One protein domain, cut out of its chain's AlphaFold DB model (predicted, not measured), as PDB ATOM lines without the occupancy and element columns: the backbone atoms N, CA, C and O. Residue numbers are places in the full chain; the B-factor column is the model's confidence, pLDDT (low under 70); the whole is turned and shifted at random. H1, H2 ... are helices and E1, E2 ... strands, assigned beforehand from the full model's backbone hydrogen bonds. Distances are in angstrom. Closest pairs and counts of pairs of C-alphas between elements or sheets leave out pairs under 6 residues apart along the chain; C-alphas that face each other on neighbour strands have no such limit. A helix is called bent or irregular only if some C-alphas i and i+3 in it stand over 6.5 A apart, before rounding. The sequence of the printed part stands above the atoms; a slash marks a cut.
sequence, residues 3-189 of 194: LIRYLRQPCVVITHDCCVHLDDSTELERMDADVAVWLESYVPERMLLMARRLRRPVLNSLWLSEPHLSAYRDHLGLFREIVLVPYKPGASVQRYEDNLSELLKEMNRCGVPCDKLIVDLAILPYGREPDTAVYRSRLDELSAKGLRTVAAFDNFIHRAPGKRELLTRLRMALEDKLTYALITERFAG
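This is residues 3 to 189 of the 194 residues of an uncharacterized protein of Paenibacillus sp. VKM B-2647 (UniProt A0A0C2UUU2). Eight parallel strands close into a barrel that forms the core, and helices H1, H2, H3, H4 and H6 wrap round much of its outside. On the side of E3 and E5 a small two-stranded sheet, E2 with E4, lies outside the barrel, while the short helices H5 and H7 follow directly on E9 and E10. The printed part has 187 residues with seven named helices and ten named strands, in the order E1 E2 E3 E4 E5 H1 E6 H2 E7 H3 E8 H4 E9 H5 H6 E10 H7; the class is mixed, helices and strands. Round the barrel run E1, E3, E5, E6, E7, E8, E9, E10 and back to E1. The whole is compact, with a radius of gyration of the C-alphas of 16.2 A, and rounded, spanning 41 by 37 by 30 A.

The barrel strands are E1, residues 3 to 7, 12.5 A long from C-alpha 3 at (2.662, 39.456, -33.035); E3, 18 to 21; E5, 37 to 40; E6, 58 to 62, 11.0 A; E7, 81 to 84; E8, 117 to 120; E9, 148 to 152, 14.0 A; and E10, 180 to 184, 13.2 A. The other sheet has E2, residues 11 to 14, and E4, 27 to 31, 11.4 A. The helices are H1, residues 44 to 53, 14.4 A; H2, 66 to 78, 19.6 A; H3, 96 to 109, 20.1 A, beginning with C-alpha 96 at (-18.697, 29.925, -36.793); H4, 132 to 144, 18.6 A; H5, 153 to 156; H6, 163 to 174, 16.5 A; and H7, 185 to 189, ending with C-alpha 189 at (8.974, 34.857, -25.706). H2 and H7 are irregular: C-alphas 71 and 74 are 7.8 A apart, and C-alphas 186 and 189 are 7.1 A apart.

Round the barrel, backbone pairs within hydrogen-bond range are N 19 and O 5 at 2.8 A for E1 and E3, N 38 and O 18 at 2.8 A for E3 and E5, N 60 and O 39 at 2.9 A for E5 and E6, N 83 and O 59 at 2.8 A for E6 and E7, N 118 and O 82 at 2.9 A for E7 and E8, N 119 and O 148 at 2.8 A for E8 and E9, N 182 and O 151 at 2.9 A for E9 and E10, and N 4 and O 181 at 2.8 A for E10 and E1. Five strand-helix-strand units, each two parallel neighbour strands with one or more helices between, have right-handed crossovers: E5 H1 E6, E6 H2 E7, E7 H3 E8, E8 H4 E9, and E9 H5 H6 E10. The seven helices are on the barrel. H4 is outside it over E9, at a height over the sheet of 10.3 A, and runs along the strands at 8 degrees to E9 on the local plane. H1 touches H2 at a shallow tilt of 5 degrees, the same way, closest at the C-alphas of Ala 51 and Leu 78, 6.2 A. H6 touches H4 with residues 169 to 174 alone, closest at the C-alphas of Arg 136 and Leu 174, 6.2 A. H2 and H3 are near each other. E2 and E4 are parallel neighbours, with N 14 and O 30 at 2.9 A. In H1, H3, H4 and H6 every O i to N i+4 pair is within hydrogen-bond range; H2 has 4 of 9, with 6 of 10 O i to N i+3 pairs, H7 has 0 of 1, with 1 of 2, and H5 is too short for an i+4 pair.

The C-alphas farthest apart, those of Asp 74 and Gly 162, are 44.4 A apart. The printed part has no cut. The long links are E7 to H3 and E8 to H4, 11 residues each. The mean pLDDT of the printed part is 91.3; residues 9 to 11, 29, 33 and 92 are under 70.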
ATOM      1  N   LEU A   3       3.067  39.620 -34.435       91.75
ATOM      2  CA  LEU A   3       2.662  39.456 -33.035       91.75
ATOM      3  C   LEU A   3       2.055  40.756 -32.506       91.75
ATOM      4  O   LEU A   3       2.689  41.804 -32.604       91.75
ATOM      5  N   ILE A   4       0.863  40.666 -31.920       93.00
ATOM      6  CA  ILE A   4       0.183  41.755 -31.216       93.00
ATOM      7  C   ILE A   4       0.226  41.432 -29.725       93.00
ATOM      8  O   ILE A   4      -0.373  40.458 -29.266       93.00
ATOM      9  N   ARG A   5       0.975  42.230 -28.963       91.00
ATOM     10  CA  ARG A   5       1.172  41.985 -27.530       91.00
ATOM     11  C   ARG A   5      -0.001  42.514 -26.731       91.00
ATOM     12  O   ARG A   5      -0.370  43.672 -26.891       91.00
ATOM     13  N   TYR A   6      -0.562  41.689 -25.860       89.56
ATOM     14  CA  TYR A   6      -1.644  42.100 -24.975       89.56
ATOM     15  C   TYR A   6      -1.094  42.751 -23.697       89.56
ATOM     16  O   TYR A   6      -0.363  42.111 -22.933       89.56
ATOM     17  N   LEU A   7      -1.452  44.016 -23.467       85.62
ATOM     18  CA  LEU A   7      -1.011  44.853 -22.351       85.62
ATOM     19  C   LEU A   7      -2.176  45.107 -21.380       85.62
ATOM     20  O   LEU A   7      -3.284  45.436 -21.796       85.62
ATOM     21  N   ARG A   8      -1.910  44.965 -20.074       74.38
ATOM     22  CA  ARG A   8      -2.886  45.146 -18.973       74.38
ATOM     23  C   ARG A   8      -2.528  46.283 -18.005       74.38
ATOM     24  O   ARG A   8      -2.982  46.271 -16.868       74.38
ATOM     25  N   GLN A   9      -1.618  47.180 -18.378       69.62
ATOM     26  CA  GLN A   9      -1.083  48.173 -17.442       69.62
ATOM     27  C   GLN A   9      -1.844  49.508 -17.525       69.62
ATOM     28  O   GLN A   9      -2.228  49.896 -18.626       69.62
ATOM     29  N   PRO A  10      -2.035  50.207 -16.386       60.78
ATOM     30  CA  PRO A  10      -2.864  51.412 -16.293       60.78
ATOM     31  C   PRO A  10      -2.242  52.660 -16.937       60.78
ATOM     32  O   PRO A  10      -2.975  53.572 -17.282       60.78
ATOM     33  N   CYS A  11      -0.930  52.688 -17.185       60.31
ATOM     34  CA  CYS A  11      -0.264  53.756 -17.937       60.31
ATOM     35  C   CYS A  11       0.619  53.133 -19.015       60.31
ATOM     36  O   CYS A  11       1.517  52.348 -18.695       60.31
ATOM     37  N   VAL A  12       0.366  53.450 -20.289       70.38
ATOM     38  CA  VAL A  12       1.077  52.805 -21.405       70.38
ATOM     39  C   VAL A  12       1.666  53.832 -22.367       70.38
ATOM     40  O   VAL A  12       0.948  54.604 -23.004       70.38
ATOM     41  N   VAL A  13       2.992  53.779 -22.522       77.56
ATOM     42  CA  VAL A  13       3.705  54.352 -23.669       77.56
ATOM     43  C   VAL A  13       3.788  53.281 -24.749       77.56
ATOM     44  O   VAL A  13       4.402  52.232 -24.543       77.56
ATOM     45  N   ILE A  14       3.172  53.535 -25.901       79.81
ATOM     46  CA  ILE A  14       3.065  52.549 -26.976       79.81
ATOM     47  C   ILE A  14       4.066  52.861 -28.088       79.81
ATOM     48  O   ILE A  14       3.928  53.848 -28.812       79.81
ATOM     49  N   THR A  15       5.049  51.973 -28.228       80.25
ATOM     50  CA  THR A  15       6.143  52.052 -29.216       80.25
ATOM     51  C   THR A  15       6.132  50.904 -30.227       80.25
ATOM     52  O   THR A  15       7.015  50.789 -31.072       80.25
ATOM     53  N   HIS A  16       5.151  50.009 -30.134       82.00
ATOM     54  CA  HIS A  16       5.017  48.832 -30.985       82.00
ATOM     55  C   HIS A  16       3.547  48.417 -31.088       82.00
ATOM     56  O   HIS A  16       2.718  48.874 -30.303       82.00
ATOM     57  N   ASP A  17       3.223  47.537 -32.037       88.56
ATOM     58  CA  ASP A  17       1.863  47.014 -32.167       88.56
ATOM     59  C   ASP A  17       1.437  46.253 -30.905       88.56
ATOM     60  O   ASP A  17       2.098  45.302 -30.467       88.56
ATOM     61  N   CYS A  18       0.295  46.631 -30.345       91.19
ATOM     62  CA  CYS A  18      -0.211  46.030 -29.122       91.19
ATOM     63  C   CYS A  18      -1.736  46.051 -29.065       91.19
ATOM     64  O   CYS A  18      -2.392  46.853 -29.730       91.19
ATOM     65  N   CYS A  19      -2.285  45.194 -28.214       93.00
ATOM     66  CA  CYS A  19      -3.662  45.252 -27.763       93.00
ATOM     67  C   CYS A  19      -3.705  45.752 -26.325       93.00
ATOM     68  O   CYS A  19      -2.986  45.236 -25.473       93.00
ATOM     69  N   VAL A  20      -4.540  46.751 -26.064       90.88
ATOM     70  CA  VAL A  20      -4.711  47.375 -24.754       90.88
ATOM     71  C   VAL A  20      -6.135  47.131 -24.287       90.88
ATOM     72  O   VAL A  20      -7.091  47.504 -24.971       90.88
ATOM     73  N   HIS A  21      -6.265  46.522 -23.112       90.88
ATOM     74  CA  HIS A  21      -7.547  46.424 -22.429       90.88
ATOM     75  C   HIS A  21      -7.882  47.756 -21.756       90.88
ATOM     76  O   HIS A  21      -7.073  48.260 -20.985       90.88
ATOM     77  N   LEU A  22      -9.056  48.319 -22.041       89.00
ATOM     78  CA  LEU A  22      -9.530  49.571 -21.457       89.00
ATOM     79  C   LEU A  22     -10.431  49.298 -20.249       89.00
ATOM     80  O   LEU A  22     -11.584  48.864 -20.392       89.00
ATOM     81  N   ASP A  23      -9.922  49.644 -19.074       86.25
ATOM     82  CA  ASP A  23     -10.655  49.728 -17.813       86.25
ATOM     83  C   ASP A  23     -10.733  51.178 -17.289       86.25
ATOM     84  O   ASP A  23     -10.331  52.119 -17.972       86.25
ATOM     85  N   ASP A  24     -11.293  51.371 -16.090       79.62
ATOM     86  CA  ASP A  24     -11.438  52.698 -15.465       79.62
ATOM     87  C   ASP A  24     -10.103  53.359 -15.090       79.62
ATOM     88  O   ASP A  24     -10.060  54.564 -14.863       79.62
ATOM     89  N   SER A  25      -9.022  52.583 -15.018       79.12
ATOM     90  CA  SER A  25      -7.685  53.056 -14.655       79.12
ATOM     91  C   SER A  25      -6.763  53.253 -15.856       79.12
ATOM     92  O   SER A  25      -5.613  53.638 -15.677       79.12
ATOM     93  N   THR A  26      -7.238  52.965 -17.070       81.44
ATOM     94  CA  THR A  26      -6.392  52.962 -18.262       81.44
ATOM     95  C   THR A  26      -6.195  54.371 -18.815       81.44
ATOM     96  O   THR A  26      -7.092  54.959 -19.424       81.44
ATOM     97  N   GLU A  27      -4.973  54.876 -18.693       77.25
ATOM     98  CA  GLU A  27      -4.500  56.116 -19.291       77.25
ATOM     99  C   GLU A  27      -3.446  55.826 -20.375       77.25
ATOM    100  O   GLU A  27      -2.450  55.129 -20.172       77.25
ATOM    101  N   LEU A  28      -3.664  56.370 -21.576       75.44
ATOM    102  CA  LEU A  28      -2.684  56.310 -22.661       75.44
ATOM    103  C   LEU A  28      -1.903  57.620 -22.704       75.44
ATOM    104  O   LEU A  28      -2.426  58.647 -23.139       75.44
ATOM    105  N   GLU A  29      -0.653  57.570 -22.250       68.81
ATOM    106  CA  GLU A  29       0.201  58.753 -22.112       68.81
ATOM    107  C   GLU A  29       0.810  59.188 -23.449       68.81
ATOM    108  O   GLU A  29       0.852  60.378 -23.766       68.81
ATOM    109  N   ARG A  30       1.299  58.228 -24.247       71.31
ATOM    110  CA  ARG A  30       1.975  58.517 -25.519       71.31
ATOM    111  C   ARG A  30       1.891  57.347 -26.491       71.31
ATOM    112  O   ARG A  30       2.042  56.192 -26.103       71.31
ATOM    113  N   MET A  31       1.729  57.668 -27.770       73.12
ATOM    114  CA  MET A  31       1.714  56.710 -28.873       73.12
ATOM    115  C   MET A  31       2.606  57.220 -30.005       73.12
ATOM    116  O   MET A  31       2.463  58.371 -30.428       73.12
ATOM    117  N   ASP A  32       3.506  56.371 -30.496       76.81
ATOM    118  CA  ASP A  32       4.288  56.671 -31.698       76.81
ATOM    119  C   ASP A  32       3.369  56.685 -32.940       76.81
ATOM    120  O   ASP A  32       2.332  56.029 -32.973       76.81
ATOM    121  N   ALA A  33       3.701  57.461 -33.975       68.44
ATOM    122  CA  ALA A  33       2.758  57.742 -35.068       68.44
ATOM    123  C   ALA A  33       2.369  56.513 -35.922       68.44
ATOM    124  O   ALA A  33       1.292  56.519 -36.521       68.44
ATOM    125  N   ASP A  34       3.209  55.474 -35.952       76.75
ATOM    126  CA  ASP A  34       3.108  54.358 -36.904       76.75
ATOM    127  C   ASP A  34       2.700  53.012 -36.275       76.75
ATOM    128  O   ASP A  34       2.693  51.982 -36.955       76.75
ATOM    129  N   VAL A  35       2.334  52.991 -34.991       82.38
ATOM    130  CA  VAL A  35       1.998  51.751 -34.268       82.38
ATOM    131  C   VAL A  35       0.509  51.422 -34.369       82.38
ATOM    132  O   VAL A  35      -0.354  52.292 -34.231       82.38
ATOM    133  N   ALA A  36       0.178  50.150 -34.602       84.38
ATOM    134  CA  ALA A  36      -1.210  49.700 -34.575       84.38
ATOM    135  C   ALA A  36      -1.638  49.399 -33.131       84.38
ATOM    136  O   ALA A  36      -1.242  48.383 -32.558       84.38
ATOM    137  N   VAL A  37      -2.482  50.263 -32.561       90.88
ATOM    138  CA  VAL A  37      -3.067  50.066 -31.226       90.88
ATOM    139  C   VAL A  37      -4.446  49.451 -31.345       90.88
ATOM    140  O   VAL A  37      -5.364  50.062 -31.893       90.88
ATOM    141  N   TRP A  38      -4.583  48.240 -30.825       94.31
ATOM    142  CA  TRP A  38      -5.831  47.501 -30.768       94.31
ATOM    143  C   TRP A  38      -6.483  47.808 -29.431       94.31
ATOM    144  O   TRP A  38      -5.913  47.535 -28.378       94.31
ATOM    145  N   LEU A  39      -7.650  48.433 -29.463       93.88
ATOM    146  CA  LEU A  39      -8.403  48.745 -28.259       93.88
ATOM    147  C   LEU A  39      -9.341  47.588 -27.948       93.88
ATOM    148  O   LEU A  39     -10.019  47.107 -28.853       93.88
ATOM    149  N   GLU A  40      -9.405  47.181 -26.685       93.62
ATOM    150  CA  GLU A  40     -10.333  46.160 -26.215       93.62
ATOM    151  C   GLU A  40     -11.111  46.630 -24.991       93.62
ATOM    152  O   GLU A  40     -10.535  47.023 -23.984       93.62
ATOM    153  N   SER A  41     -12.439  46.560 -25.055       92.62
ATOM    154  CA  SER A  41     -13.315  46.758 -23.902       92.62
ATOM    155  C   SER A  41     -14.688  46.163 -24.174       92.62
ATOM    156  O   SER A  41     -15.157  46.139 -25.312       92.62
ATOM    157  N   TYR A  42     -15.376  45.772 -23.106       90.25
ATOM    158  CA  TYR A  42     -16.799  45.434 -23.155       90.25
ATOM    159  C   TYR A  42     -17.709  46.667 -23.042       90.25
ATOM    160  O   TYR A  42     -18.922  46.522 -23.136       90.25
ATOM    161  N   VAL A  43     -17.137  47.860 -22.831       92.31
ATOM    162  CA  VAL A  43     -17.870  49.121 -22.645       92.31
ATOM    163  C   VAL A  43     -17.666  50.018 -23.876       92.31
ATOM    164  O   VAL A  43     -16.594  50.626 -24.011       92.31
ATOM    165  N   PRO A  44     -18.650  50.115 -24.793       93.94
ATOM    166  CA  PRO A  44     -18.511  50.890 -26.025       93.94
ATOM    167  C   PRO A  44     -18.164  52.362 -25.809       93.94
ATOM    168  O   PRO A  44     -17.358  52.926 -26.546       93.94
ATOM    169  N   GLU A  45     -18.692  52.992 -24.764       92.75
ATOM    170  CA  GLU A  45     -18.443  54.400 -24.459       92.75
ATOM    171  C   GLU A  45     -16.951  54.668 -24.221       92.75
ATOM    172  O   GLU A  45     -16.405  55.652 -24.729       92.75
ATOM    173  N   ARG A  46     -16.264  53.756 -23.517       90.62
ATOM    174  CA  ARG A  46     -14.814  53.843 -23.267       90.62
ATOM    175  C   ARG A  46     -14.023  53.683 -24.557       90.62
ATOM    176  O   ARG A  46     -13.112  54.464 -24.831       90.62
ATOM    177  N   MET A  47     -14.412  52.705 -25.372       92.19
ATOM    178  CA  MET A  47     -13.810  52.452 -26.680       92.19
ATOM    179  C   MET A  47     -13.906  53.672 -27.590       92.19
ATOM    180  O   MET A  47     -12.910  54.082 -28.181       92.19
ATOM    181  N   LEU A  48     -15.085  54.291 -27.670       93.75
ATOM    182  CA  LEU A  48     -15.335  55.463 -28.507       93.75
ATOM    183  C   LEU A  48     -14.626  56.714 -27.989       93.75
ATOM    184  O   LEU A  48     -14.098  57.491 -28.787       93.75
ATOM    185  N   LEU A  49     -14.589  56.919 -26.668       91.31
ATOM    186  CA  LEU A  49     -13.820  58.005 -26.065       91.31
ATOM    187  C   LEU A  49     -12.340  57.881 -26.435       91.31
ATOM    188  O   LEU A  49     -11.743  58.849 -26.904       91.31
ATOM    189  N   MET A  50     -11.765  56.686 -26.284       89.50
ATOM    190  CA  MET A  50     -10.364  56.450 -26.617       89.50
ATOM    191  C   MET A  50     -10.108  56.548 -28.126       89.50
ATOM    192  O   MET A  50      -9.147  57.187 -28.552       89.50
ATOM    193  N   ALA A  51     -11.005  56.013 -28.957       91.31
ATOM    194  CA  ALA A  51     -10.884  56.067 -30.412       91.31
ATOM    195  C   ALA A  51     -10.868  57.493 -30.976       91.31
ATOM    196  O   ALA A  51     -10.202  57.736 -31.976       91.31
ATOM    197  N   ARG A  52     -11.548  58.447 -30.325       90.69
ATOM    198  CA  ARG A  52     -11.496  59.873 -30.696       90.69
ATOM    199  C   ARG A  52     -10.177  60.550 -30.318       90.69
ATOM    200  O   ARG A  52      -9.808  61.538 -30.943       90.69
ATOM    201  N   ARG A  53      -9.486  60.050 -29.288       86.25
ATOM    202  CA  ARG A  53      -8.198  60.592 -28.816       86.25
ATOM    203  C   ARG A  53      -7.020  60.034 -29.609       86.25
ATOM    204  O   ARG A  53      -6.007  60.713 -29.754       86.25
ATOM    205  N   LEU A  54      -7.154  58.815 -30.124       83.69
ATOM    206  CA  LEU A  54      -6.116  58.140 -30.895       83.69
ATOM    207  C   LEU A  54      -6.278  58.365 -32.400       83.69
ATOM    208  O   LEU A  54      -7.378  58.477 -32.936       83.69
ATOM    209  N   ARG A  55      -5.156  58.368 -33.121       80.19
ATOM    210  CA  ARG A  55      -5.162  58.427 -34.587       80.19
ATOM    211  C   ARG A  55      -5.506  57.057 -35.169       80.19
ATOM    212  O   ARG A  55      -4.617  56.263 -35.444       80.19
ATOM    213  N   ARG A  56      -6.800  56.819 -35.398       84.12
ATOM    214  CA  ARG A  56      -7.340  55.639 -36.098       84.12
ATOM    215  C   ARG A  56      -6.864  54.297 -35.497       84.12
ATOM    216  O   ARG A  56      -6.133  53.560 -36.159       84.12
ATOM    217  N   PRO A  57      -7.268  53.945 -34.266       92.62
ATOM    218  CA  PRO A  57      -6.917  52.654 -33.672       92.62
ATOM    219  C   PRO A  57      -7.630  51.479 -34.362       92.62
ATOM    220  O   PRO A  57      -8.506  51.668 -35.212       92.62
ATOM    221  N   VAL A  58      -7.269  50.257 -33.977       95.50
ATOM    222  CA  VAL A  58      -7.975  49.022 -34.344       95.50
ATOM    223  C   VAL A  58      -9.047  48.722 -33.291       95.50
ATOM    224  O   VAL A  58      -8.778  48.781 -32.093       95.50
ATOM    225  N   LEU A  59     -10.264  48.400 -33.730       96.69
ATOM    226  CA  LEU A  59     -11.357  47.948 -32.861       96.69
ATOM    227  C   LEU A  59     -11.225  46.443 -32.595       96.69
ATOM    228  O   LEU A  59     -11.409  45.659 -33.522       96.69
ATOM    229  N   ASN A  60     -10.952  46.037 -31.353       96.62
ATOM    230  CA  ASN A  60     -10.918  44.637 -30.924       96.62
ATOM    231  C   ASN A  60     -11.946  44.393 -29.798       96.62
ATOM    232  O   ASN A  60     -11.653  44.562 -28.628       96.62
ATOM    233  N   SER A  61     -13.187  44.008 -30.073       94.94
ATOM    234  CA  SER A  61     -13.731  43.494 -31.332       94.94
ATOM    235  C   SER A  61     -15.236  43.771 -31.463       94.94
ATOM    236  O   SER A  61     -15.886  44.269 -30.539       94.94
ATOM    237  N   LEU A  62     -15.802  43.432 -32.625       95.75
ATOM    238  CA  LEU A  62     -17.244  43.359 -32.872       95.75
ATOM    239  C   LEU A  62     -17.712  41.906 -32.982       95.75
ATOM    240  O   LEU A  62     -17.063  41.084 -33.624       95.75
ATOM    241  N   TRP A  63     -18.882  41.613 -32.420       95.00
ATOM    242  CA  TRP A  63     -19.564  40.317 -32.494       95.00
ATOM    243  C   TRP A  63     -21.077  40.519 -32.658       95.00
ATOM    244  O   TRP A  63     -21.576  41.644 -32.572       95.00
ATOM    245  N   LEU A  64     -21.824  39.439 -32.902       92.69
ATOM    246  CA  LEU A  64     -23.260  39.496 -33.194       92.69
ATOM    247  C   LEU A  64     -24.085  39.740 -31.934       92.69
ATOM    248  O   LEU A  64     -24.577  38.816 -31.293       92.69
ATOM    249  N   SER A  65     -24.251  41.005 -31.582       92.50
ATOM    250  CA  SER A  65     -25.125  41.453 -30.504       92.50
ATOM    251  C   SER A  65     -25.709  42.802 -30.898       92.50
ATOM    252  O   SER A  65     -24.945  43.733 -31.128       92.50
ATOM    253  N   GLU A  66     -27.036  42.929 -30.990       90.19
ATOM    254  CA  GLU A  66     -27.676  44.180 -31.439       90.19
ATOM    255  C   GLU A  66     -27.299  45.393 -30.563       90.19
ATOM    256  O   GLU A  66     -26.913  46.424 -31.121       90.19
ATOM    257  N   PRO A  67     -27.280  45.297 -29.214       90.12
ATOM    258  CA  PRO A  67     -26.783  46.395 -28.382       90.12
ATOM    259  C   PRO A  67     -25.320  46.752 -28.671       90.12
ATOM    260  O   PRO A  67     -24.951  47.921 -28.648       90.12
ATOM    261  N   HIS A  68     -24.487  45.755 -28.980       90.44
ATOM    262  CA  HIS A  68     -23.069  45.981 -29.266       90.44
ATOM    263  C   HIS A  68     -22.876  46.622 -30.640       90.44
ATOM    264  O   HIS A  68     -22.193  47.628 -30.760       90.44
ATOM    265  N   LEU A  69     -23.512  46.080 -31.681       93.12
ATOM    266  CA  LEU A  69     -23.407  46.577 -33.054       93.12
ATOM    267  C   LEU A  69     -23.970  47.994 -33.193       93.12
ATOM    268  O   LEU A  69     -23.334  48.848 -33.812       93.12
ATOM    269  N   SER A  70     -25.128  48.262 -32.585       94.31
ATOM    270  CA  SER A  70     -25.759  49.586 -32.640       94.31
ATOM    271  C   SER A  70     -24.888  50.672 -32.004       94.31
ATOM    272  O   SER A  70     -24.800  51.766 -32.560       94.31
ATOM    273  N   ALA A  71     -24.154  50.360 -30.930       95.19
ATOM    274  CA  ALA A  71     -23.251  51.305 -30.274       95.19
ATOM    275  C   ALA A  71     -22.095  51.792 -31.169       95.19
ATOM    276  O   ALA A  71     -21.569  52.882 -30.948       95.19
ATOM    277  N   TYR A  72     -21.692  51.018 -32.185       95.81
ATOM    278  CA  TYR A  72     -20.579  51.382 -33.068       95.81
ATOM    279  C   TYR A  72     -20.995  51.822 -34.470       95.81
ATOM    280  O   TYR A  72     -20.147  52.379 -35.166       95.81
ATOM    281  N   ARG A  73     -22.245  51.592 -34.895       94.25
ATOM    282  CA  ARG A  73     -22.702  51.747 -36.292       94.25
ATOM    283  C   ARG A  73     -22.291  53.088 -36.918       94.25
ATOM    284  O   ARG A  73     -21.679  53.096 -37.983       94.25
ATOM    285  N   ASP A  74     -22.494  54.191 -36.202       94.75
ATOM    286  CA  ASP A  74     -22.183  55.552 -36.678       94.75
ATOM    287  C   ASP A  74     -20.736  55.997 -36.380       94.75
ATOM    288  O   ASP A  74     -20.345  57.149 -36.583       94.75
ATOM    289  N   HIS A  75     -19.914  55.088 -35.861       95.62
ATOM    290  CA  HIS A  75     -18.573  55.369 -35.356       95.62
ATOM    291  C   HIS A  75     -17.486  54.468 -35.957       95.62
ATOM    292  O   HIS A  75     -16.304  54.682 -35.689       95.62
ATOM    293  N   LEU A  76     -17.837  53.516 -36.832       96.00
ATOM    294  CA  LEU A  76     -16.880  52.611 -37.494       96.00
ATOM    295  C   LEU A  76     -15.811  53.350 -38.325       96.00
ATOM    296  O   LEU A  76     -14.720  52.823 -38.565       96.00
ATOM    297  N   GLY A  77     -16.090  54.592 -38.732       94.75
ATOM    298  CA  GLY A  77     -15.135  55.478 -39.401       94.75
ATOM    299  C   GLY A  77     -13.952  55.916 -38.526       94.75
ATOM    300  O   GLY A  77     -12.891  56.220 -39.069       94.75
ATOM    301  N   LEU A  78     -14.094  55.895 -37.193       94.69
ATOM    302  CA  LEU A  78     -13.016  56.248 -36.258       94.69
ATOM    303  C   LEU A  78     -11.866  55.240 -36.292       94.69
ATOM    304  O   LEU A  78     -10.724  55.594 -36.012       94.69
ATOM    305  N   PHE A  79     -12.154  53.989 -36.641       95.44
ATOM    306  CA  PHE A  79     -11.187  52.903 -36.579       95.44
ATOM    307  C   PHE A  79     -10.479  52.713 -37.920       95.44
ATOM    308  O   PHE A  79     -11.080  52.826 -38.996       95.44
ATOM    309  N   ARG A  80      -9.180  52.405 -37.875       94.50
ATOM    310  CA  ARG A  80      -8.409  52.003 -39.060       94.50
ATOM    311  C   ARG A  80      -8.841  50.622 -39.530       94.50
ATOM    312  O   ARG A  80      -9.032  50.439 -40.726       94.50
ATOM    313  N   GLU A  81      -9.004  49.692 -38.595       96.88
ATOM    314  CA  GLU A  81      -9.333  48.286 -38.843       96.88
ATOM    315  C   GLU A  81     -10.284  47.790 -37.757       96.88
ATOM    316  O   GLU A  81     -10.358  48.373 -36.671       96.88
ATOM    317  N   ILE A  82     -11.029  46.735 -38.063       98.00
ATOM    318  CA  ILE A  82     -12.058  46.185 -37.186       98.00
ATOM    319  C   ILE A  82     -11.883  44.674 -37.118       98.00
ATOM    320  O   ILE A  82     -11.935  43.991 -38.143       98.00
ATOM    321  N   VAL A  83     -11.702  44.162 -35.904       98.44
ATOM    322  CA  VAL A  83     -11.707  42.730 -35.621       98.44
ATOM    323  C   VAL A  83     -13.148  42.258 -35.483       98.44
ATOM    324  O   VAL A  83     -13.900  42.752 -34.642       98.44
ATOM    325  N   LEU A  84     -13.524  41.285 -36.302       98.31
ATOM    326  CA  LEU A  84     -14.791  40.578 -36.247       98.31
ATOM    327  C   LEU A  84     -14.582  39.258 -35.517       98.31
ATOM    328  O   LEU A  84     -13.775  38.440 -35.953       98.31
ATOM    329  N   VAL A  85     -15.334  39.032 -34.446       97.00
ATOM    330  CA  VAL A  85     -15.375  37.762 -33.719       97.00
ATOM    331  C   VAL A  85     -16.674  37.051 -34.093       97.00
ATOM    332  O   VAL A  85     -17.739  37.518 -33.681       97.00
ATOM    333  N   PRO A  86     -16.625  35.933 -34.849       95.56
ATOM    334  CA  PRO A  86     -17.802  35.156 -35.261       95.56
ATOM    335  C   PRO A  86     -18.497  34.430 -34.098       95.56
ATOM    336  O   PRO A  86     -18.520  33.203 -33.994       95.56
ATOM    337  N   TYR A  87     -19.088  35.216 -33.208       91.31
ATOM    338  CA  TYR A  87     -19.727  34.802 -31.972       91.31
ATOM    339  C   TYR A  87     -21.064  35.523 -31.805       91.31
ATOM    340  O   TYR A  87     -21.175  36.717 -32.088       91.31
ATOM    341  N   LYS A  88     -22.065  34.802 -31.296       90.75
ATOM    342  CA  LYS A  88     -23.371  35.347 -30.926       90.75
ATOM    343  C   LYS A  88     -23.703  34.945 -29.484       90.75
ATOM    344  O   LYS A  88     -23.906  33.755 -29.219       90.75
ATOM    345  N   PRO A  89     -23.750  35.897 -28.535       85.56
ATOM    346  CA  PRO A  89     -24.144  35.612 -27.162       85.56
ATOM    347  C   PRO A  89     -25.516  34.933 -27.099       85.56
ATOM    348  O   PRO A  89     -26.453  35.338 -27.780       85.56
ATOM    349  N   GLY A  90     -25.633  33.887 -26.281       82.06
ATOM    350  CA  GLY A  90     -26.888  33.149 -26.085       82.06
ATOM    351  C   GLY A  90     -27.235  32.125 -27.174       82.06
ATOM    352  O   GLY A  90     -28.144  31.326 -26.964       82.06
ATOM    353  N   ALA A  91     -26.503  32.071 -28.292       79.38
ATOM    354  CA  ALA A  91     -26.712  31.076 -29.343       79.38
ATOM    355  C   ALA A  91     -25.686  29.936 -29.232       79.38
ATOM    356  O   ALA A  91     -24.645  29.942 -29.882       79.38
ATOM    357  N   SER A  92     -25.977  28.933 -28.400       67.69
ATOM    358  CA  SER A  92     -25.059  27.814 -28.123       67.69
ATOM    359  C   SER A  92     -24.823  26.858 -29.303       67.69
ATOM    360  O   SER A  92     -23.889  26.064 -29.245       67.69
ATOM    361  N   VAL A  93     -25.648  26.920 -30.354       74.12
ATOM    362  CA  VAL A  93     -25.656  25.946 -31.468       74.12
ATOM    363  C   VAL A  93     -25.252  26.574 -32.811       74.12
ATOM    364  O   VAL A  93     -25.102  25.868 -33.804       74.12
ATOM    365  N   GLN A  94     -25.068  27.894 -32.881       79.19
ATOM    366  CA  GLN A  94     -24.728  28.534 -34.153       79.19
ATOM    367  C   GLN A  94     -23.276  28.284 -34.551       79.19
ATOM    368  O   GLN A  94     -22.356  28.381 -33.734       79.19
ATOM    369  N   ARG A  95     -23.080  27.979 -35.835       90.88
ATOM    370  CA  ARG A  95     -21.762  27.706 -36.399       90.88
ATOM    371  C   ARG A  95     -20.969  28.994 -36.578       90.88
ATOM    372  O   ARG A  95     -21.518  30.063 -36.839       90.88
ATOM    373  N   TYR A  96     -19.649  28.854 -36.511       93.62
ATOM    374  CA  TYR A  96     -18.697  29.925 -36.793       93.62
ATOM    375  C   TYR A  96     -18.953  30.571 -38.165       93.62
ATOM    376  O   TYR A  96     -18.988  31.795 -38.278       93.62
ATOM    377  N   GLU A  97     -19.177  29.751 -39.197       94.44
ATOM    378  CA  GLU A  97     -19.344  30.223 -40.576       94.44
ATOM    379  C   GLU A  97     -20.624  31.055 -40.755       94.44
ATOM    380  O   GLU A  97     -20.612  32.075 -41.449       94.44
ATOM    381  N   ASP A  98     -21.707  30.659 -40.080       94.56
ATOM    382  CA  ASP A  98     -22.982  31.380 -40.098       94.56
ATOM    383  C   ASP A  98     -22.836  32.742 -39.412       94.56
ATOM    384  O   ASP A  98     -23.217  33.772 -39.974       94.56
ATOM    385  N   ASN A  99     -22.184  32.766 -38.242       95.69
ATOM    386  CA  ASN A  99     -21.924  34.004 -37.512       95.69
ATOM    387  C   ASN A  99     -21.045  34.970 -38.320       95.69
ATOM    388  O   ASN A  99     -21.296  36.174 -38.370       95.69
ATOM    389  N   LEU A 100     -20.012  34.451 -38.984       96.75
ATOM    390  CA  LEU A 100     -19.153  35.263 -39.837       96.75
ATOM    391  C   LEU A 100     -19.939  35.842 -41.018       96.75
ATOM    392  O   LEU A 100     -19.791  37.019 -41.338       96.75
ATOM    393  N   SER A 101     -20.786  35.034 -41.657       96.25
ATOM    394  CA  SER A 101     -21.639  35.479 -42.763       96.25
ATOM    395  C   SER A 101     -22.569  36.621 -42.340       96.25
ATOM    396  O   SER A 101     -22.693  37.612 -43.061       96.25
ATOM    397  N   GLU A 102     -23.183  36.527 -41.156       96.12
ATOM    398  CA  GLU A 102     -24.007  37.603 -40.590       96.12
ATOM    399  C   GLU A 102     -23.183  38.874 -40.310       96.12
ATOM    400  O   GLU A 102     -23.599  39.961 -40.714       96.12
ATOM    401  N   LEU A 103     -21.989  38.755 -39.711       96.88
ATOM    402  CA  LEU A 103     -21.117  39.910 -39.444       96.88
ATOM    403  C   LEU A 103     -20.672  40.612 -40.725       96.88
ATOM    404  O   LEU A 103     -20.724  41.837 -40.800       96.88
ATOM    405  N   LEU A 104     -20.260  39.857 -41.744       97.19
ATOM    406  CA  LEU A 104     -19.837  40.427 -43.023       97.19
ATOM    407  C   LEU A 104     -20.989  41.162 -43.720       97.19
ATOM    408  O   LEU A 104     -20.779  42.236 -44.283       97.19
ATOM    409  N   LYS A 105     -22.217  40.628 -43.647       96.88
ATOM    410  CA  LYS A 105     -23.412  41.312 -44.164       96.88
ATOM    411  C   LYS A 105     -23.670  42.623 -43.428       96.88
ATOM    412  O   LYS A 105     -23.982  43.616 -44.084       96.88
ATOM    413  N   GLU A 106     -23.535  42.641 -42.104       96.44
ATOM    414  CA  GLU A 106     -23.722  43.866 -41.321       96.44
ATOM    415  C   GLU A 106     -22.634  44.902 -41.621       96.44
ATOM    416  O   GLU A 106     -22.953  46.053 -41.904       96.44
ATOM    417  N   MET A 107     -21.362  44.500 -41.678       97.25
ATOM    418  CA  MET A 107     -20.265  45.406 -42.041       97.25
ATOM    419  C   MET A 107     -20.458  46.012 -43.433       97.25
ATOM    420  O   MET A 107     -20.269  47.216 -43.610       97.25
ATOM    421  N   ASN A 108     -20.922  45.214 -44.399       96.75
ATOM    422  CA  ASN A 108     -21.269  45.707 -45.727       96.75
ATOM    423  C   ASN A 108     -22.427  46.721 -45.691       96.75
ATOM    424  O   ASN A 108     -22.361  47.746 -46.364       96.75
ATOM    425  N   ARG A 109     -23.470  46.490 -44.878       96.12
ATOM    426  CA  ARG A 109     -24.569  47.461 -44.686       96.12
ATOM    427  C   ARG A 109     -24.090  48.766 -44.057       96.12
ATOM    428  O   ARG A 109     -24.575  49.826 -44.437       96.12
ATOM    429  N   CYS A 110     -23.131  48.696 -43.139       95.94
ATOM    430  CA  CYS A 110     -22.499  49.871 -42.540       95.94
ATOM    431  C   CYS A 110     -21.467  50.549 -43.461       95.94
ATOM    432  O   CYS A 110     -20.809  51.496 -43.036       95.94
ATOM    433  N   GLY A 111     -21.283  50.070 -44.698       96.06
ATOM    434  CA  GLY A 111     -20.327  50.638 -45.651       96.06
ATOM    435  C   GLY A 111     -18.862  50.438 -45.254       96.06
ATOM    436  O   GLY A 111     -17.999  51.199 -45.687       96.06
ATOM    437  N   VAL A 112     -18.561  49.440 -44.417       97.00
ATOM    438  CA  VAL A 112     -17.184  49.113 -44.034       97.00
ATOM    439  C   VAL A 112     -16.547  48.276 -45.146       97.00
ATOM    440  O   VAL A 112     -17.019  47.170 -45.414       97.00
ATOM    441  N   PRO A 113     -15.471  48.755 -45.791       95.88
ATOM    442  CA  PRO A 113     -14.811  48.002 -46.848       95.88
ATOM    443  C   PRO A 113     -14.084  46.771 -46.284       95.88
ATOM    444  O   PRO A 113     -13.554  46.792 -45.171       95.88
ATOM    445  N   CYS A 114     -14.050  45.690 -47.069       94.50
ATOM    446  CA  CYS A 114     -13.493  44.401 -46.647       94.50
ATOM    447  C   CYS A 114     -12.014  44.467 -46.243       94.50
ATOM    448  O   CYS A 114     -11.581  43.706 -45.384       94.50
ATOM    449  N   ASP A 115     -11.238  45.377 -46.831       95.75
ATOM    450  CA  ASP A 115      -9.818  45.561 -46.522       95.75
ATOM    451  C   ASP A 115      -9.576  46.096 -45.100       95.75
ATOM    452  O   ASP A 115      -8.507  45.856 -44.541       95.75
ATOM    453  N   LYS A 116     -10.568  46.742 -44.470       96.56
ATOM    454  CA  LYS A 116     -10.530  47.149 -43.054       96.56
ATOM    455  C   LYS A 116     -10.851  46.010 -42.083       96.56
ATOM    456  O   LYS A 116     -10.685  46.198 -40.878       96.56
ATOM    457  N   LEU A 117     -11.331  44.867 -42.564       98.25
ATOM    458  CA  LEU A 117     -11.796  43.777 -41.711       98.25
ATOM    459  C   LEU A 117     -10.665  42.798 -41.388       98.25
ATOM    460  O   LEU A 117      -9.870  42.411 -42.248       98.25
ATOM    461  N   ILE A 118     -10.629  42.376 -40.130       98.56
ATOM    462  CA  ILE A 118      -9.790  41.293 -39.622       98.56
ATOM    463  C   ILE A 118     -10.735  40.285 -38.974       98.56
ATOM    464  O   ILE A 118     -11.571  40.668 -38.164       98.56
ATOM    465  N   VAL A 119     -10.640  39.004 -39.316       98.62
ATOM    466  CA  VAL A 119     -11.507  37.965 -38.745       98.62
ATOM    467  C   VAL A 119     -10.756  37.189 -37.667       98.62
ATOM    468  O   VAL A 119      -9.683  36.643 -37.927       98.62
ATOM    469  N   ASP A 120     -11.312  37.130 -36.462       98.44
ATOM    470  CA  ASP A 120     -10.801  36.286 -35.385       98.44
ATOM    471  C   ASP A 120     -11.169  34.820 -35.644       98.44
ATOM    472  O   ASP A 120     -12.335  34.497 -35.877       98.44
ATOM    473  N   LEU A 121     -10.187  33.918 -35.571       97.62
ATOM    474  CA  LEU A 121     -10.398  32.472 -35.712       97.62
ATOM    475  C   LEU A 121     -11.229  31.858 -34.570       97.62
ATOM    476  O   LEU A 121     -11.611  30.684 -34.657       97.62
ATOM    477  N   ALA A 122     -11.505  32.635 -33.517       95.50
ATOM    478  CA  ALA A 122     -12.232  32.253 -32.316       95.50
ATOM    479  C   ALA A 122     -11.620  31.001 -31.675       95.50
ATOM    480  O   ALA A 122     -12.281  29.973 -31.491       95.50
ATOM    481  N   ILE A 123     -10.319  31.086 -31.381       96.44
ATOM    482  CA  ILE A 123      -9.568  30.003 -30.744       96.44
ATOM    483  C   ILE A 123     -10.195  29.681 -29.384       96.44
ATOM    484  O   ILE A 123     -10.376  30.562 -28.539       96.44
ATOM    485  N   LEU A 124     -10.513  28.406 -29.178       95.25
ATOM    486  CA  LEU A 124     -11.073  27.877 -27.941       95.25
ATOM    487  C   LEU A 124      -9.955  27.281 -27.075       95.25
ATOM    488  O   LEU A 124      -8.890  26.940 -27.589       95.25
ATOM    489  N   PRO A 125     -10.182  27.113 -25.760       96.38
ATOM    490  CA  PRO A 125      -9.258  26.374 -24.908       96.38
ATOM    491  C   PRO A 125      -8.993  24.960 -25.418       96.38
ATOM    492  O   PRO A 125      -9.929  24.275 -25.827       96.38
ATOM    493  N   TYR A 126      -7.748  24.495 -25.296       95.88
ATOM    494  CA  TYR A 126      -7.305  23.169 -25.743       95.88
ATOM    495  C   TYR A 126      -8.198  22.031 -25.232       95.88
ATOM    496  O   TYR A 126      -8.524  21.109 -25.965       95.88
ATOM    497  N   GLY A 127      -8.654  22.112 -23.976       94.94
ATOM    498  CA  GLY A 127      -9.553  21.106 -23.401       94.94
ATOM    499  C   GLY A 127     -10.955  21.060 -24.030       94.94
ATOM    500  O   GLY A 127     -11.694  20.120 -23.763       94.94
ATOM    501  N   ARG A 128     -11.338  22.067 -24.825       94.06
ATOM    502  CA  ARG A 128     -12.599  22.109 -25.582       94.06
ATOM    503  C   ARG A 128     -12.400  21.778 -27.055       94.06
ATOM    504  O   ARG A 128     -13.239  21.092 -27.616       94.06
ATOM    505  N   GLU A 129     -11.324  22.278 -27.654       94.25
ATOM    506  CA  GLU A 129     -10.981  22.027 -29.053       94.25
ATOM    507  C   GLU A 129      -9.466  21.799 -29.170       94.25
ATOM    508  O   GLU A 129      -8.702  22.759 -29.301       94.25
ATOM    509  N   PRO A 130      -8.998  20.547 -29.042       95.31
ATOM    510  CA  PRO A 130      -7.578  20.227 -29.121       95.31
ATOM    511  C   PRO A 130      -7.068  20.130 -30.564       95.31
ATOM    512  O   PRO A 130      -5.849  20.108 -30.776       95.31
ATOM    513  N   ASP A 131      -7.966  20.025 -31.549       96.50
ATOM    514  CA  ASP A 131      -7.589  19.837 -32.943       96.50
ATOM    515  C   ASP A 131      -7.292  21.171 -33.638       96.50
ATOM    516  O   ASP A 131      -8.169  21.955 -34.003       96.50
ATOM    517  N   THR A 132      -6.006  21.413 -33.884       96.69
ATOM    518  CA  THR A 132      -5.537  22.594 -34.609       96.69
ATOM    519  C   THR A 132      -5.950  22.602 -36.085       96.69
ATOM    520  O   THR A 132      -5.929  23.667 -36.704       96.69
ATOM    521  N   ALA A 133      -6.334  21.455 -36.662       96.88
ATOM    522  CA  ALA A 133      -6.772  21.367 -38.054       96.88
ATOM    523  C   ALA A 133      -8.075  22.143 -38.308       96.88
ATOM    524  O   ALA A 133      -8.239  22.717 -39.384       96.88
ATOM    525  N   VAL A 134      -8.956  22.258 -37.306       95.50
ATOM    526  CA  VAL A 134     -10.186  23.063 -37.395       95.50
ATOM    527  C   VAL A 134      -9.853  24.534 -37.661       95.50
ATOM    528  O   VAL A 134     -10.411  25.160 -38.564       95.50
ATOM    529  N   TYR A 135      -8.890  25.089 -36.919       97.50
ATOM    530  CA  TYR A 135      -8.444  26.473 -37.109       97.50
ATOM    531  C   TYR A 135      -7.698  26.664 -38.427       97.50
ATOM    532  O   TYR A 135      -7.845  27.709 -39.062       97.50
ATOM    533  N   ARG A 136      -6.943  25.650 -38.866       97.75
ATOM    534  CA  ARG A 136      -6.293  25.659 -40.178       97.75
ATOM    535  C   ARG A 136      -7.316  25.711 -41.313       97.75
ATOM    536  O   ARG A 136      -7.186  26.565 -42.182       97.75
ATOM    537  N   SER A 137      -8.356  24.879 -41.269       97.00
ATOM    538  CA  SER A 137      -9.428  24.888 -42.275       97.00
ATOM    539  C   SER A 137     -10.085  26.265 -42.374       97.00
ATOM    540  O   SER A 137     -10.200  26.822 -43.465       97.00
ATOM    541  N   ARG A 138     -10.426  26.880 -41.229       96.94
ATOM    542  CA  ARG A 138     -10.971  28.251 -41.192       96.94
ATOM    543  C   ARG A 138     -10.013  29.264 -41.812       96.94
ATOM    544  O   ARG A 138     -10.432  30.120 -42.585       96.94
ATOM    545  N   LEU A 139      -8.731  29.182 -41.467       97.81
ATOM    546  CA  LEU A 139      -7.709  30.083 -41.991       97.81
ATOM    547  C   LEU A 139      -7.557  29.953 -43.513       97.81
ATOM    548  O   LEU A 139      -7.439  30.969 -44.194       97.81
ATOM    549  N   ASP A 140      -7.602  28.732 -44.044       97.62
ATOM    550  CA  ASP A 140      -7.539  28.469 -45.484       97.62
ATOM    551  C   ASP A 140      -8.742  29.079 -46.220       97.62
ATOM    552  O   ASP A 140      -8.563  29.776 -47.222       97.62
ATOM    553  N   GLU A 141      -9.954  28.906 -45.688       96.56
ATOM    554  CA  GLU A 141     -11.180  29.491 -46.246       96.56
ATOM    555  C   GLU A 141     -11.177  31.026 -46.215       96.56
ATOM    556  O   GLU A 141     -11.576  31.678 -47.182       96.56
ATOM    557  N   LEU A 142     -10.719  31.624 -45.113       97.38
ATOM    558  CA  LEU A 142     -10.626  33.081 -44.963       97.38
ATOM    559  C   LEU A 142      -9.561  33.671 -45.887       97.38
ATOM    560  O   LEU A 142      -9.799  34.691 -46.537       97.38
ATOM    561  N   SER A 143      -8.412  33.003 -45.994       96.19
ATOM    562  CA  SER A 143      -7.324  33.398 -46.885       96.19
ATOM    563  C   SER A 143      -7.757  33.356 -48.352       96.19
ATOM    564  O   SER A 143      -7.473  34.296 -49.092       96.19
ATOM    565  N   ALA A 144      -8.529  32.340 -48.761       95.94
ATOM    566  CA  ALA A 144      -9.094  32.257 -50.109       95.94
ATOM    567  C   ALA A 144     -10.056  33.417 -50.439       95.94
ATOM    568  O   ALA A 144     -10.214  33.780 -51.601       95.94
ATOM    569  N   LYS A 145     -10.668  34.034 -49.419       94.81
ATOM    570  CA  LYS A 145     -11.514  35.235 -49.546       94.81
ATOM    571  C   LYS A 145     -10.721  36.545 -49.468       94.81
ATOM    572  O   LYS A 145     -11.324  37.615 -49.495       94.81
ATOM    573  N   GLY A 146      -9.394  36.480 -49.331       95.31
ATOM    574  CA  GLY A 146      -8.530  37.650 -49.155       95.31
ATOM    575  C   GLY A 146      -8.690  38.346 -47.800       95.31
ATOM    576  O   GLY A 146      -8.281  39.496 -47.656       95.31
ATOM    577  N   LEU A 147      -9.293  37.682 -46.808       96.81
ATOM    578  CA  LEU A 147      -9.511  38.256 -45.483       96.81
ATOM    579  C   LEU A 147      -8.266  38.097 -44.613       96.81
ATOM    580  O   LEU A 147      -7.637  37.037 -44.572       96.81
ATOM    581  N   ARG A 148      -7.945  39.152 -43.865       98.06
ATOM    582  CA  ARG A 148      -6.913  39.108 -42.828       98.06
ATOM    583  C   ARG A 148      -7.463  38.441 -41.582       98.06
ATOM    584  O   ARG A 148      -8.653  38.547 -41.288       98.06
ATOM    585  N   THR A 149      -6.593  37.773 -40.837       98.44
ATOM    586  CA  THR A 149      -7.002  36.926 -39.712       98.44
ATOM    587  C   THR A 149      -6.199  37.198 -38.452       98.44
ATOM    588  O   THR A 149      -5.007  37.510 -38.510       98.44
ATOM    589  N   VAL A 150      -6.856  37.059 -37.302       98.31
ATOM    590  CA  VAL A 150      -6.222  37.103 -35.983       98.31
ATOM    591  C   VAL A 150      -6.573  35.862 -35.175       98.31
ATOM    592  O   VAL A 150      -7.630  35.264 -35.356       98.31
ATOM    593  N   ALA A 151      -5.672  35.454 -34.289       97.75
ATOM    594  CA  ALA A 151      -5.920  34.391 -33.330       97.75
ATOM    595  C   ALA A 151      -5.345  34.770 -31.963       97.75
ATOM    596  O   ALA A 151      -4.151  35.058 -31.847       97.75
ATOM    597  N   ALA A 152      -6.182  34.742 -30.925       95.75
ATOM    598  CA  ALA A 152      -5.751  34.900 -29.540       95.75
ATOM    599  C   ALA A 152      -5.164  33.581 -29.009       95.75
ATOM    600  O   ALA A 152      -5.887  32.672 -28.598       95.75
ATOM    601  N   PHE A 153      -3.836  33.458 -29.026       96.38
ATOM    602  CA  PHE A 153      -3.131  32.217 -28.675       96.38
ATOM    603  C   PHE A 153      -3.282  31.856 -27.192       96.38
ATOM    604  O   PHE A 153      -3.337  30.675 -26.843       96.38
ATOM    605  N   ASP A 154      -3.426  32.864 -26.327       94.19
ATOM    606  CA  ASP A 154      -3.655  32.673 -24.892       94.19
ATOM    607  C   ASP A 154      -4.907  31.842 -24.597       94.19
ATOM    608  O   ASP A 154      -4.937  31.111 -23.601       94.19
ATOM    609  N   ASN A 155      -5.926  31.919 -25.464       95.81
ATOM    610  CA  ASN A 155      -7.156  31.153 -25.296       95.81
ATOM    611  C   ASN A 155      -6.877  29.655 -25.369       95.81
ATOM    612  O   ASN A 155      -7.359  28.918 -24.514       95.81
ATOM    613  N   PHE A 156      -6.051  29.215 -26.323       96.81
ATOM    614  CA  PHE A 156      -5.733  27.800 -26.527       96.81
ATOM    615  C   PHE A 156      -5.066  27.181 -25.302       96.81
ATOM    616  O   PHE A 156      -5.436  26.101 -24.850       96.81
ATOM    617  N   ILE A 157      -4.121  27.906 -24.707       95.56
ATOM    618  CA  ILE A 157      -3.358  27.449 -23.540       95.56
ATOM    619  C   ILE A 157      -4.003  27.808 -22.198       95.56
ATOM    620  O   ILE A 157      -3.398  27.610 -21.134       95.56
ATOM    621  N   HIS A 158      -5.222  28.346 -22.213       93.44
ATOM    622  CA  HIS A 158      -5.917  28.735 -20.999       93.44
ATOM    623  C   HIS A 158      -6.129  27.516 -20.091       93.44
ATOM    624  O   HIS A 158      -6.830  26.571 -20.444       93.44
ATOM    625  N   ARG A 159      -5.510  27.549 -18.901       91.25
ATOM    626  CA  ARG A 159      -5.518  26.465 -17.894       91.25
ATOM    627  C   ARG A 159      -4.956  25.116 -18.374       91.25
ATOM    628  O   ARG A 159      -5.093  24.130 -17.657       91.25
ATOM    629  N   ALA A 160      -4.292  25.062 -19.528       92.12
ATOM    630  CA  ALA A 160      -3.667  23.839 -20.020       92.12
ATOM    631  C   ALA A 160      -2.277  23.606 -19.380       92.12
ATOM    632  O   ALA A 160      -1.544  24.581 -19.149       92.12
ATOM    633  N   PRO A 161      -1.887  22.346 -19.102       91.69
ATOM    634  CA  PRO A 161      -0.487  21.983 -18.885       91.69
ATOM    635  C   PRO A 161       0.297  22.049 -20.212       91.69
ATOM    636  O   PRO A 161      -0.310  22.109 -21.279       91.69
ATOM    637  N   GLY A 162       1.636  22.049 -20.168       92.25
ATOM    638  CA  GLY A 162       2.466  21.988 -21.389       92.25
ATOM    639  C   GLY A 162       2.260  23.169 -22.351       92.25
ATOM    640  O   GLY A 162       2.107  22.999 -23.558       92.25
ATOM    641  N   LYS A 163       2.162  24.392 -21.811       93.31
ATOM    642  CA  LYS A 163       1.776  25.581 -22.592       93.31
ATOM    643  C   LYS A 163       2.729  25.871 -23.752       93.31
ATOM    644  O   LYS A 163       2.270  26.305 -24.801       93.31
ATOM    645  N   ARG A 164       4.030  25.633 -23.575       92.12
ATOM    646  CA  ARG A 164       5.055  25.869 -24.601       92.12
ATOM    647  C   ARG A 164       4.850  24.954 -25.804       92.12
ATOM    648  O   ARG A 164       4.821  25.421 -26.942       92.12
ATOM    649  N   GLU A 165       4.652  23.664 -25.552       93.38
ATOM    650  CA  GLU A 165       4.419  22.656 -26.583       93.38
ATOM    651  C   GLU A 165       3.115  22.946 -27.336       93.38
ATOM    652  O   GLU A 165       3.082  22.917 -28.567       93.38
ATOM    653  N   LEU A 166       2.053  23.304 -26.608       95.56
ATOM    654  CA  LEU A 166       0.761  23.656 -27.199       95.56
ATOM    655  C   LEU A 166       0.823  24.937 -28.042       95.56
ATOM    656  O   LEU A 166       0.271  24.960 -29.141       95.56
ATOM    657  N   LEU A 167       1.511  25.983 -27.569       94.94
ATOM    658  CA  LEU A 167       1.740  27.202 -28.352       94.94
ATOM    659  C   LEU A 167       2.542  26.910 -29.618       94.94
ATOM    660  O   LEU A 167       2.186  27.407 -30.681       94.94
ATOM    661  N   THR A 168       3.588  26.087 -29.520       93.56
ATOM    662  CA  THR A 168       4.412  25.694 -30.672       93.56
ATOM    663  C   THR A 168       3.572  24.952 -31.705       93.56
ATOM    664  O   THR A 168       3.586  25.309 -32.882       93.56
ATOM    665  N   ARG A 169       2.766  23.979 -31.261       94.81
ATOM    666  CA  ARG A 169       1.847  23.227 -32.122       94.81
ATOM    667  C   ARG A 169       0.847  24.146 -32.827       94.81
ATOM    668  O   ARG A 169       0.682  24.043 -34.040       94.81
ATOM    669  N   LEU A 170       0.200  25.052 -32.089       96.62
ATOM    670  CA  LEU A 170      -0.749  26.007 -32.667       96.62
ATOM    671  C   LEU A 170      -0.057  26.964 -33.647       96.62
ATOM    672  O   LEU A 170      -0.576  27.203 -34.734       96.62
ATOM    673  N   ARG A 171       1.130  27.477 -33.294       95.25
ATOM    674  CA  ARG A 171       1.925  28.357 -34.158       95.25
ATOM    675  C   ARG A 171       2.240  27.672 -35.481       95.25
ATOM    676  O   ARG A 171       1.917  28.229 -36.522       95.25
ATOM    677  N   MET A 172       2.817  26.472 -35.441       94.81
ATOM    678  CA  MET A 172       3.200  25.728 -36.646       94.81
ATOM    679  C   MET A 172       2.005  25.446 -37.562       94.81
ATOM    680  O   MET A 172       2.149  25.468 -38.779       94.81
ATOM    681  N   ALA A 173       0.818  25.216 -36.992       96.12
ATOM    682  CA  ALA A 173      -0.390  24.980 -37.777       96.12
ATOM    683  C   ALA A 173      -0.874  26.225 -38.550       96.12
ATOM    684  O   ALA A 173      -1.545  26.080 -39.575       96.12
ATOM    685  N   LEU A 174      -0.566  27.434 -38.061       97.06
ATOM    686  CA  LEU A 174      -1.190  28.679 -38.521       97.06
ATOM    687  C   LEU A 174      -0.207  29.715 -39.102       97.06
ATOM    688  O   LEU A 174      -0.643  30.617 -39.816       97.06
ATOM    689  N   GLU A 175       1.095  29.649 -38.794       94.38
ATOM    690  CA  GLU A 175       2.040  30.766 -39.000       94.38
ATOM    691  C   GLU A 175       2.247  31.192 -40.463       94.38
ATOM    692  O   GLU A 175       2.581  32.357 -40.711       94.38
ATOM    693  N   ASP A 176       2.035  30.280 -41.415       93.75
ATOM    694  CA  ASP A 176       2.214  30.504 -42.854       93.75
ATOM    695  C   ASP A 176       1.126  31.399 -43.462       93.75
ATOM    696  O   ASP A 176       1.396  32.111 -44.429       93.75
ATOM    697  N   LYS A 177      -0.083  31.404 -42.888       96.06
ATOM    698  CA  LYS A 177      -1.230  32.173 -43.409       96.06
ATOM    699  C   LYS A 177      -1.825  33.169 -42.419       96.06
ATOM    700  O   LYS A 177      -2.499  34.112 -42.831       96.06
ATOM    701  N   LEU A 178      -1.589  32.995 -41.121       97.75
ATOM    702  CA  LEU A 178      -2.157  33.858 -40.091       97.75
ATOM    703  C   LEU A 178      -1.563  35.268 -40.183       97.75
ATOM    704  O   LEU A 178      -0.339  35.454 -40.176       97.75
ATOM    705  N   THR A 179      -2.431  36.283 -40.246       97.19
ATOM    706  CA  THR A 179      -1.969  37.675 -40.330       97.19
ATOM    707  C   THR A 179      -1.434  38.149 -38.982       97.19
ATOM    708  O   THR A 179      -0.302  38.638 -38.917       97.19
ATOM    709  N   TYR A 180      -2.197  37.936 -37.908       96.94
ATOM    710  CA  TYR A 180      -1.876  38.389 -36.555       96.94
ATOM    711  C   TYR A 180      -2.030  37.261 -35.528       96.94
ATOM    712  O   TYR A 180      -3.020  36.534 -35.542       96.94
ATOM    713  N   ALA A 181      -1.095  37.148 -34.591       96.00
ATOM    714  CA  ALA A 181      -1.304  36.395 -33.356       96.00
ATOM    715  C   ALA A 181      -1.332  37.362 -32.177       96.00
ATOM    716  O   ALA A 181      -0.394  38.137 -31.984       96.00
ATOM    717  N   LEU A 182      -2.410  37.302 -31.400       95.19
ATOM    718  CA  LEU A 182      -2.580  38.065 -30.175       95.19
ATOM    719  C   LEU A 182      -2.160  37.201 -28.986       95.19
ATOM    720  O   LEU A 182      -2.628  36.070 -28.830       95.19
ATOM    721  N   ILE A 183      -1.236  37.714 -28.177       93.69
ATOM    722  CA  ILE A 183      -0.650  36.964 -27.066       93.69
ATOM    723  C   ILE A 183      -0.189  37.900 -25.950       93.69
ATOM    724  O   ILE A 183       0.348  38.981 -26.197       93.69
ATOM    725  N   THR A 184      -0.372  37.484 -24.703       89.88
ATOM    726  CA  THR A 184       0.128  38.201 -23.530       89.88
ATOM    727  C   THR A 184       1.656  38.191 -23.526       89.88
ATOM    728  O   THR A 184       2.275  37.165 -23.811       89.88
ATOM    729  N   GLU A 185       2.281  39.310 -23.135       84.12
ATOM    730  CA  GLU A 185       3.748  39.474 -23.119       84.12
ATOM    731  C   GLU A 185       4.470  38.309 -22.423       84.12
ATOM    732  O   GLU A 185       5.488  37.825 -22.913       84.12
ATOM    733  N   ARG A 186       3.888  37.786 -21.334       86.38
ATOM    734  CA  ARG A 186       4.397  36.621 -20.591       86.38
ATOM    735  C   ARG A 186       4.711  35.415 -21.486       86.38
ATOM    736  O   ARG A 186       5.630  34.667 -21.174       86.38
ATOM    737  N   PHE A 187       3.929  35.198 -22.539       86.31
ATOM    738  CA  PHE A 187       4.078  34.064 -23.451       86.31
ATOM    739  C   PHE A 187       4.673  34.464 -24.805       86.31
ATOM    740  O   PHE A 187       4.991  33.595 -25.609       86.31
ATOM    741  N   ALA A 188       4.887  35.757 -25.068       83.19
ATOM    742  CA  ALA A 188       5.420  36.231 -26.344       83.19
ATOM    743  C   ALA A 188       6.840  35.706 -26.630       83.19
ATOM    744  O   ALA A 188       7.194  35.497 -27.790       83.19
ATOM    745  N   GLY A 189       7.645  35.468 -25.584       80.06
ATOM    746  CA  GLY A 189       8.974  34.857 -25.706       80.06
ATOM    747  C   GLY A 189       8.941  33.445 -26.296       80.06
ATOM    748  O   GLY A 189       9.824  33.095 -27.066       80.06
TER     749      GLY A 189